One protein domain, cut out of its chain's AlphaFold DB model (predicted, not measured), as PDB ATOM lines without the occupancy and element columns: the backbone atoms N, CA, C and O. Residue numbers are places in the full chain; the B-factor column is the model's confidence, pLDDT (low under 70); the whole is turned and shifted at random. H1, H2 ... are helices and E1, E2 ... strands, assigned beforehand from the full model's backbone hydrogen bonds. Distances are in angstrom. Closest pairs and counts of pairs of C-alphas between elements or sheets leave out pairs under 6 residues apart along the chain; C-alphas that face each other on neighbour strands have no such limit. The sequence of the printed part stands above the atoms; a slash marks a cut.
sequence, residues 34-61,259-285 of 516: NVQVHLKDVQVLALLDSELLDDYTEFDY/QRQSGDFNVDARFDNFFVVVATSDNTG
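AT A GLANCE: This is residues 34 to 61 and 259 to 285 of the 516 residues of an uncharacterized protein of Habropoda laboriosa (UniProt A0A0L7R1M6). The model is a long two-stranded ribbon that bends sharply partway along, with E1 and E4 side by side before the bend and E2 and E5 side by side after it. Helix H1 continues the E2 end, where residues 53 to 61 stick out free, and the short strand E3 lies at the other end of the ribbon. The printed part has 55 residues, with one named helix and five named strands in the order E1, E2, H1, E3, E4, E5, of the class mixed, helices and strands. The strands make two sheets of two, E1 with E4 and E2 with E5, both parallel. The whole is extended, with a radius of gyration of the C-alphas of 18.6 A and spans of 51 by 30 by 20 A.

HOW THE PARTS SIT: E1, residues 34 to 40, is the parallel neighbour of E4, residues 265 to 272, with 11 degrees between their directions. The C-alphas of Val 37 and Ala 269 face each other at 4.8 A, and N 36 and O 267 are within hydrogen-bond range at 2.8 A, as are N 269 and O 36 at 2.8 A. E1 runs on into E2, residues 43 to 47, across a break of 2 residues at 79 degrees. E4 runs on into E5, residues 275 to 279, across a break of 2 residues at 81 degrees. E2 and E5 are parallel neighbours at 15 degrees. Their C-alphas of Ala 46 and Val 278 face each other at 4.7 A, and N 47 and O 278 are within hydrogen-bond range at 2.8 A. A tight link of 2 residues joins E2 to H1, residues 50 to 58, in which every O i to N i+4 pair is within hydrogen-bond range. H1 and E5 are apart. E3, residues 259 to 262, pairs with no named strand, and its closest C-alpha pair with E1 is that of Gln 261 and Asn 34, 6.3 A. E3 and E4 meet only through their link.

IN THESE COORDINATES: E1 begins at C-alpha 34, at (13.702, 0.115, 24.848), and is 19.3 A long. E2 and H1 are each 12.6 A long, and H1 ends at C-alpha 58, at (-23.268, -16.413, 6.082). E3 measures 9.8 A, and E4, the longest strand by residues, 22.6 A. E5 is 12.6 A long and ends at C-alpha 279, at (-6.395, -22.525, 18.100).

THE WHOLE: The two C-alphas farthest apart, those of Asp 60 and Asp 264, are 52.7 A apart. Residues 62 to 258 are not printed, and C-alphas 61 and 259 are 41.5 A apart across this cut. Of the links that are printed whole, each is tight. The mean pLDDT of the printed part is 81.3, and residues 58 to 59 and 281 to 285 are under 70.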
ATOM      1  N   ASN A  34      13.936   0.460  26.238       83.25
ATOM      2  CA  ASN A  34      13.702   0.115  24.848       83.25
ATOM      3  C   ASN A  34      13.822  -1.390  24.672       83.25
ATOM      4  O   ASN A  34      14.868  -1.976  24.952       83.25
ATOM      5  N   VAL A  35      12.753  -2.012  24.186       86.88
ATOM      6  CA  VAL A  35      12.752  -3.429  23.835       86.88
ATOM      7  C   VAL A  35      12.739  -3.534  22.315       86.88
ATOM      8  O   VAL A  35      11.819  -3.054  21.652       86.88
ATOM      9  N   GLN A  36      13.774  -4.150  21.760       84.75
ATOM     10  CA  GLN A  36      13.865  -4.517  20.358       84.75
ATOM     11  C   GLN A  36      13.607  -6.014  20.244       84.75
ATOM     12  O   GLN A  36      14.341  -6.818  20.809       84.75
ATOM     13  N   VAL A  37      12.558  -6.398  19.520       89.75
ATOM     14  CA  VAL A  37      12.234  -7.807  19.285       89.75
ATOM     15  C   VAL A  37      12.475  -8.130  17.815       89.75
ATOM     16  O   VAL A  37      11.717  -7.704  16.945       89.75
ATOM     17  N   HIS A  38      13.532  -8.883  17.523       87.56
ATOM     18  CA  HIS A  38      13.764  -9.425  16.188       87.56
ATOM     19  C   HIS A  38      13.057 -10.767  16.058       87.56
ATOM     20  O   HIS A  38      13.409 -11.729  16.734       87.56
ATOM     21  N   LEU A  39      12.086 -10.839  15.155       90.31
ATOM     22  CA  LEU A  39      11.394 -12.074  14.811       90.31
ATOM     23  C   LEU A  39      11.877 -12.530  13.435       90.31
ATOM     24  O   LEU A  39      11.802 -11.772  12.466       90.31
ATOM     25  N   LYS A  40      12.372 -13.761  13.343       90.06
ATOM     26  CA  LYS A  40      12.817 -14.358  12.086       90.06
ATOM     27  C   LYS A  40      12.201 -15.736  11.907       90.06
ATOM     28  O   LYS A  40      12.117 -16.519  12.852       90.06
ATOM     29  N   ASP A  41      11.817 -16.034  10.667       86.88
ATOM     30  CA  ASP A  41      11.260 -17.330  10.272       86.88
ATOM     31  C   ASP A  41       9.983 -17.675  11.066       86.88
ATOM     32  O   ASP A  41       9.802 -18.794  11.539       86.88
ATOM     33  N   VAL A  42       9.098 -16.678  11.220       88.56
ATOM     34  CA  VAL A  42       7.811 -16.822  11.913       88.56
ATOM     35  C   VAL A  42       6.859 -17.643  11.057       88.56
ATOM     36  O   VAL A  42       6.515 -17.250   9.942       88.56
ATOM     37  N   GLN A  43       6.402 -18.764  11.601       87.69
ATOM     38  CA  GLN A  43       5.348 -19.567  10.998       87.69
ATOM     39  C   GLN A  43       4.125 -19.521  11.903       87.69
ATOM     40  O   GLN A  43       4.182 -19.923  13.064       87.69
ATOM     41  N   VAL A  44       3.026 -19.003  11.366       88.38
ATOM     42  CA  VAL A  44       1.744 -18.944  12.065       88.38
ATOM     43  C   VAL A  44       0.852 -20.029  11.482       88.38
ATOM     44  O   VAL A  44       0.518 -19.986  10.298       88.38
ATOM     45  N   LEU A  45       0.481 -21.003  12.309       86.12
ATOM     46  CA  LEU A  45      -0.548 -21.980  11.983       86.12
ATOM     47  C   LEU A  45      -1.802 -21.616  12.774       86.12
ATOM     48  O   LEU A  45      -1.897 -21.870  13.974       86.12
ATOM     49  N   ALA A  46      -2.752 -20.993  12.085       88.44
ATOM     50  CA  ALA A  46      -4.080 -20.766  12.622       88.44
ATOM     51  C   ALA A  46      -4.946 -21.987  12.309       88.44
ATOM     52  O   ALA A  46      -5.175 -22.326  11.148       88.44
ATOM     53  N   LEU A  47      -5.394 -22.657  13.359       83.31
ATOM     54  CA  LEU A  47      -6.341 -23.753  13.293       83.31
ATOM     55  C   LEU A  47      -7.691 -23.171  13.646       83.31
ATOM     56  O   LEU A  47      -8.049 -23.023  14.814       83.31
ATOM     57  N   LEU A  48      -8.372 -22.752  12.592       83.94
ATOM     58  CA  LEU A  48      -9.708 -22.207  12.671       83.94
ATOM     59  C   LEU A  48     -10.678 -23.365  12.479       83.94
ATOM     60  O   LEU A  48     -10.496 -24.181  11.570       83.94
ATOM     61  N   ASP A  49     -11.672 -23.444  13.354       80.75
ATOM     62  CA  ASP A  49     -12.778 -24.368  13.155       80.75
ATOM     63  C   ASP A  49     -13.531 -23.965  11.879       80.75
ATOM     64  O   ASP A  49     -13.836 -22.787  11.677       80.75
ATOM     65  N   SER A  50     -13.793 -24.926  10.992       78.62
ATOM     66  CA  SER A  50     -14.566 -24.670   9.776       78.62
ATOM     67  C   SER A  50     -15.982 -24.215  10.106       78.62
ATOM     68  O   SER A  50     -16.505 -23.368   9.398       78.62
ATOM     69  N   GLU A  51     -16.554 -24.703  11.211       79.19
ATOM     70  CA  GLU A  51     -17.885 -24.283  11.667       79.19
ATOM     71  C   GLU A  51     -17.896 -22.791  12.028       79.19
ATOM     72  O   GLU A  51     -18.823 -22.065  11.686       79.19
ATOM     73  N   LEU A  52     -16.804 -22.306  12.627       76.25
ATOM     74  CA  LEU A  52     -16.648 -20.894  12.958       76.25
ATOM     75  C   LEU A  52     -16.450 -20.049  11.695       76.25
ATOM     76  O   LEU A  52     -16.957 -18.936  11.621       76.25
ATOM     77  N   LEU A  53     -15.752 -20.562  10.676       79.75
ATOM     78  CA  LEU A  53     -15.639 -19.869   9.388       79.75
ATOM     79  C   LEU A  53     -16.964 -19.806   8.629       79.75
ATOM     80  O   LEU A  53     -17.227 -18.789   7.985       79.75
ATOM     81  N   ASP A  54     -17.768 -20.864   8.692       79.06
ATOM     82  CA  ASP A  54     -19.045 -20.937   7.987       79.06
ATOM     83  C   ASP A  54     -19.996 -19.844   8.499       79.06
ATOM     84  O   ASP A  54     -20.538 -19.088   7.685       79.06
ATOM     85  N   ASP A  55     -20.055 -19.639   9.821       74.75
ATOM     86  CA  ASP A  55     -20.830 -18.556  10.435       74.75
ATOM     87  C   ASP A  55     -20.392 -17.171   9.926       74.75
ATOM     88  O   ASP A  55     -21.233 -16.333   9.610       74.75
ATOM     89  N   TYR A  56     -19.088 -16.920   9.757       73.50
ATOM     90  CA  TYR A  56     -18.594 -15.637   9.232       73.50
ATOM     91  C   TYR A  56     -18.912 -15.404   7.750       73.50
ATOM     92  O   TYR A  56     -18.956 -14.251   7.316       73.50
ATOM     93  N   THR A  57     -19.125 -16.461   6.964       74.94
ATOM     94  CA  THR A  57     -19.461 -16.321   5.538       74.94
ATOM     95  C   THR A  57     -20.950 -16.124   5.279       74.94
ATOM     96  O   THR A  57     -21.307 -15.590   4.228       74.94
ATOM     97  N   GLU A  58     -21.810 -16.509   6.224       68.56
ATOM     98  CA  GLU A  58     -23.268 -16.413   6.082       68.56
ATOM     99  C   GLU A  58     -23.875 -15.138   6.679       68.56
ATOM    100  O   GLU A  58     -25.060 -14.864   6.469       68.56
ATOM    101  N   PHE A  59     -23.072 -14.294   7.337       67.06
ATOM    102  CA  PHE A  59     -23.472 -12.915   7.611       67.06
ATOM    103  C   PHE A  59     -23.449 -12.104   6.312       67.06
ATOM    104  O   PHE A  59     -22.555 -11.295   6.057       67.06
ATOM    105  N   ASP A  60     -24.486 -12.297   5.497       72.56
ATOM    106  CA  ASP A  60     -24.931 -11.309   4.525       72.56
ATOM    107  C   ASP A  60     -25.411 -10.109   5.344       72.56
ATOM    108  O   ASP A  60     -26.582  -9.988   5.720       72.56
ATOM    109  N   TYR A  61     -24.456  -9.273   5.756       70.12
ATOM    110  CA  TYR A  61     -24.747  -7.974   6.321       70.12
ATOM    111  C   TYR A  61     -25.531  -7.244   5.240       70.12
ATOM    112  O   TYR A  61     -24.960  -6.659   4.318       70.12
ATOM    113  N   GLN A 259      15.081   2.588  12.485       74.38
ATOM    114  CA  GLN A 259      14.719   2.297  13.873       74.38
ATOM    115  C   GLN A 259      15.851   2.736  14.798       74.38
ATOM    116  O   GLN A 259      16.816   2.004  15.028       74.38
ATOM    117  N   ARG A 260      15.725   3.946  15.348       77.62
ATOM    118  CA  ARG A 260      16.602   4.432  16.417       77.62
ATOM    119  C   ARG A 260      15.850   4.386  17.731       77.62
ATOM    120  O   ARG A 260      14.900   5.139  17.936       77.62
ATOM    121  N   GLN A 261      16.313   3.520  18.617       75.81
ATOM    122  CA  GLN A 261      15.876   3.468  20.001       75.81
ATOM    123  C   GLN A 261      16.936   4.167  20.861       75.81
ATOM    124  O   GLN A 261      18.118   3.827  20.794       75.81
ATOM    125  N   SER A 262      16.536   5.199  21.604       80.38
ATOM    126  CA  SER A 262      17.407   5.900  22.558       80.38
ATOM    127  C   SER A 262      16.784   5.818  23.942       80.38
ATOM    128  O   SER A 262      15.683   6.332  24.147       80.38
ATOM    129  N   GLY A 263      17.458   5.116  24.848       84.38
ATOM    130  CA  GLY A 263      16.988   4.792  26.190       84.38
ATOM    131  C   GLY A 263      18.117   4.221  27.028       84.38
ATOM    132  O   GLY A 263      19.110   3.726  26.478       84.38
ATOM    133  N   ASP A 264      17.965   4.324  28.344       87.81
ATOM    134  CA  ASP A 264      18.994   3.948  29.317       87.81
ATOM    135  C   ASP A 264      19.173   2.425  29.392       87.81
ATOM    136  O   ASP A 264      20.289   1.933  29.571       87.81
ATOM    137  N   PHE A 265      18.097   1.671  29.151       87.75
ATOM    138  CA  PHE A 265      18.099   0.216  29.066       87.75
ATOM    139  C   PHE A 265      17.620  -0.238  27.690       87.75
ATOM    140  O   PHE A 265      16.489   0.028  27.296       87.75
ATOM    141  N   ASN A 266      18.476  -0.955  26.960       84.94
ATOM    142  CA  ASN A 266      18.142  -1.513  25.650       84.94
ATOM    143  C   ASN A 266      18.164  -3.045  25.742       84.94
ATOM    144  O   ASN A 266      19.218  -3.638  25.982       84.94
ATOM    145  N   VAL A 267      17.003  -3.673  25.577       90.44
ATOM    146  CA  VAL A 267      16.822  -5.129  25.576       90.44
ATOM    147  C   VAL A 267      16.613  -5.582  24.136       90.44
ATOM    148  O   VAL A 267      15.596  -5.259  23.536       90.44
ATOM    149  N   ASP A 268      17.566  -6.331  23.583       89.56
ATOM    150  CA  ASP A 268      17.444  -6.987  22.273       89.56
ATOM    151  C   ASP A 268      17.051  -8.458  22.488       89.56
ATOM    152  O   ASP A 268      17.826  -9.244  23.042       89.56
ATOM    153  N   ALA A 269      15.840  -8.826  22.073       92.12
ATOM    154  CA  ALA A 269      15.341 -10.192  22.073       92.12
ATOM    155  C   ALA A 269      15.237 -10.703  20.632       92.12
ATOM    156  O   ALA A 269      14.480 -10.170  19.820       92.12
ATOM    157  N   ARG A 270      15.973 -11.770  20.308       92.00
ATOM    158  CA  ARG A 270      15.953 -12.389  18.976       92.00
ATOM    159  C   ARG A 270      15.299 -13.757  19.033       92.00
ATOM    160  O   ARG A 270      15.806 -14.658  19.697       92.00
ATOM    161  N   PHE A 271      14.201 -13.904  18.310       89.88
ATOM    162  CA  PHE A 271      13.469 -15.150  18.167       89.88
ATOM    163  C   PHE A 271      13.603 -15.639  16.729       89.88
ATOM    164  O   PHE A 271      13.001 -15.082  15.810       89.88
ATOM    165  N   ASP A 272      14.392 -16.694  16.549       92.19
ATOM    166  CA  ASP A 272      14.548 -17.382  15.273       92.19
ATOM    167  C   ASP A 272      13.755 -18.699  15.301       92.19
ATOM    168  O   ASP A 272      13.877 -19.470  16.254       92.19
ATOM    169  N   ASN A 273      13.023 -19.005  14.227       89.06
ATOM    170  CA  ASN A 273      12.335 -20.290  14.013       89.06
ATOM    171  C   ASN A 273      11.293 -20.645  15.087       89.06
ATOM    172  O   ASN A 273      11.263 -21.779  15.571       89.06
ATOM    173  N   PHE A 274      10.441 -19.701  15.476       86.94
ATOM    174  CA  PHE A 274       9.328 -20.016  16.368       86.94
ATOM    175  C   PHE A 274       8.027 -20.207  15.586       86.94
ATOM    176  O   PHE A 274       7.779 -19.588  14.547       86.94
ATOM    177  N   PHE A 275       7.202 -21.105  16.109       85.69
ATOM    178  CA  PHE A 275       5.945 -21.529  15.520       85.69
ATOM    179  C   PHE A 275       4.809 -21.090  16.438       85.69
ATOM    180  O   PHE A 275       4.779 -21.472  17.608       85.69
ATOM    181  N   VAL A 276       3.904 -20.262  15.924       89.50
ATOM    182  CA  VAL A 276       2.736 -19.792  16.672       89.50
ATOM    183  C   VAL A 276       1.538 -20.617  16.234       89.50
ATOM    184  O   VAL A 276       1.123 -20.542  15.077       89.50
ATOM    185  N   VAL A 277       0.985 -21.399  17.162       84.19
ATOM    186  CA  VAL A 277      -0.268 -22.130  16.952       84.19
ATOM    187  C   VAL A 277      -1.388 -21.335  17.592       84.19
ATOM    188  O   VAL A 277      -1.434 -21.201  18.813       84.19
ATOM    189  N   VAL A 278      -2.283 -20.809  16.764       85.38
ATOM    190  CA  VAL A 278      -3.520 -20.183  17.231       85.38
ATOM    191  C   VAL A 278      -4.623 -21.208  17.048       85.38
ATOM    192  O   VAL A 278      -4.852 -21.662  15.931       85.38
ATOM    193  N   ALA A 279      -5.281 -21.592  18.133       82.12
ATOM    194  CA  ALA A 279      -6.395 -22.525  18.100       82.12
ATOM    195  C   ALA A 279      -7.563 -21.923  18.881       82.12
ATOM    196  O   ALA A 279      -7.408 -21.536  20.041       82.12
ATOM    197  N   THR A 280      -8.712 -21.799  18.221       78.19
ATOM    198  CA  THR A 280      -9.941 -21.270  18.818       78.19
ATOM    199  C   THR A 280     -10.516 -22.317  19.772       78.19
ATOM    200  O   THR A 280     -10.758 -23.465  19.397       78.19
ATOM    201  N   SER A 281     -10.644 -21.951  21.048       55.12
ATOM    202  CA  SER A 281     -11.015 -22.853  22.144       55.12
ATOM    203  C   SER A 281     -12.532 -22.945  22.302       55.12
ATOM    204  O   SER A 281     -13.062 -22.752  23.396       55.12
ATOM    205  N   ASP A 282     -13.237 -23.260  21.227       65.00
ATOM    206  CA  ASP A 282     -14.703 -23.264  21.270       65.00
ATOM    207  C   ASP A 282     -15.220 -24.680  21.560       65.00
ATOM    208  O   ASP A 282     -16.342 -24.878  22.021       65.00
ATOM    209  N   ASN A 283     -14.340 -25.679  21.427       59.53
ATOM    210  CA  ASN A 283     -14.639 -27.062  21.745       59.53
ATOM    211  C   ASN A 283     -13.503 -27.677  22.577       59.53
ATOM    212  O   ASN A 283     -12.450 -28.065  22.063       59.53
ATOM    213  N   THR A 284     -13.712 -27.782  23.893       61.12
ATOM    214  CA  THR A 284     -12.732 -28.266  24.889       61.12
ATOM    215  C   THR A 284     -12.151 -29.659  24.591       61.12
ATOM    216  O   THR A 284     -11.164 -30.056  25.206       61.12
ATOM    217  N   GLY A 285     -12.727 -30.415  23.649       67.50
ATOM    218  CA  GLY A 285     -12.218 -31.720  23.216       67.50
ATOM    219  C   GLY A 285     -11.150 -31.686  22.113       67.50
ATOM    220  O   GLY A 285     -10.361 -32.626  22.009       67.50
TER     221      GLY A 285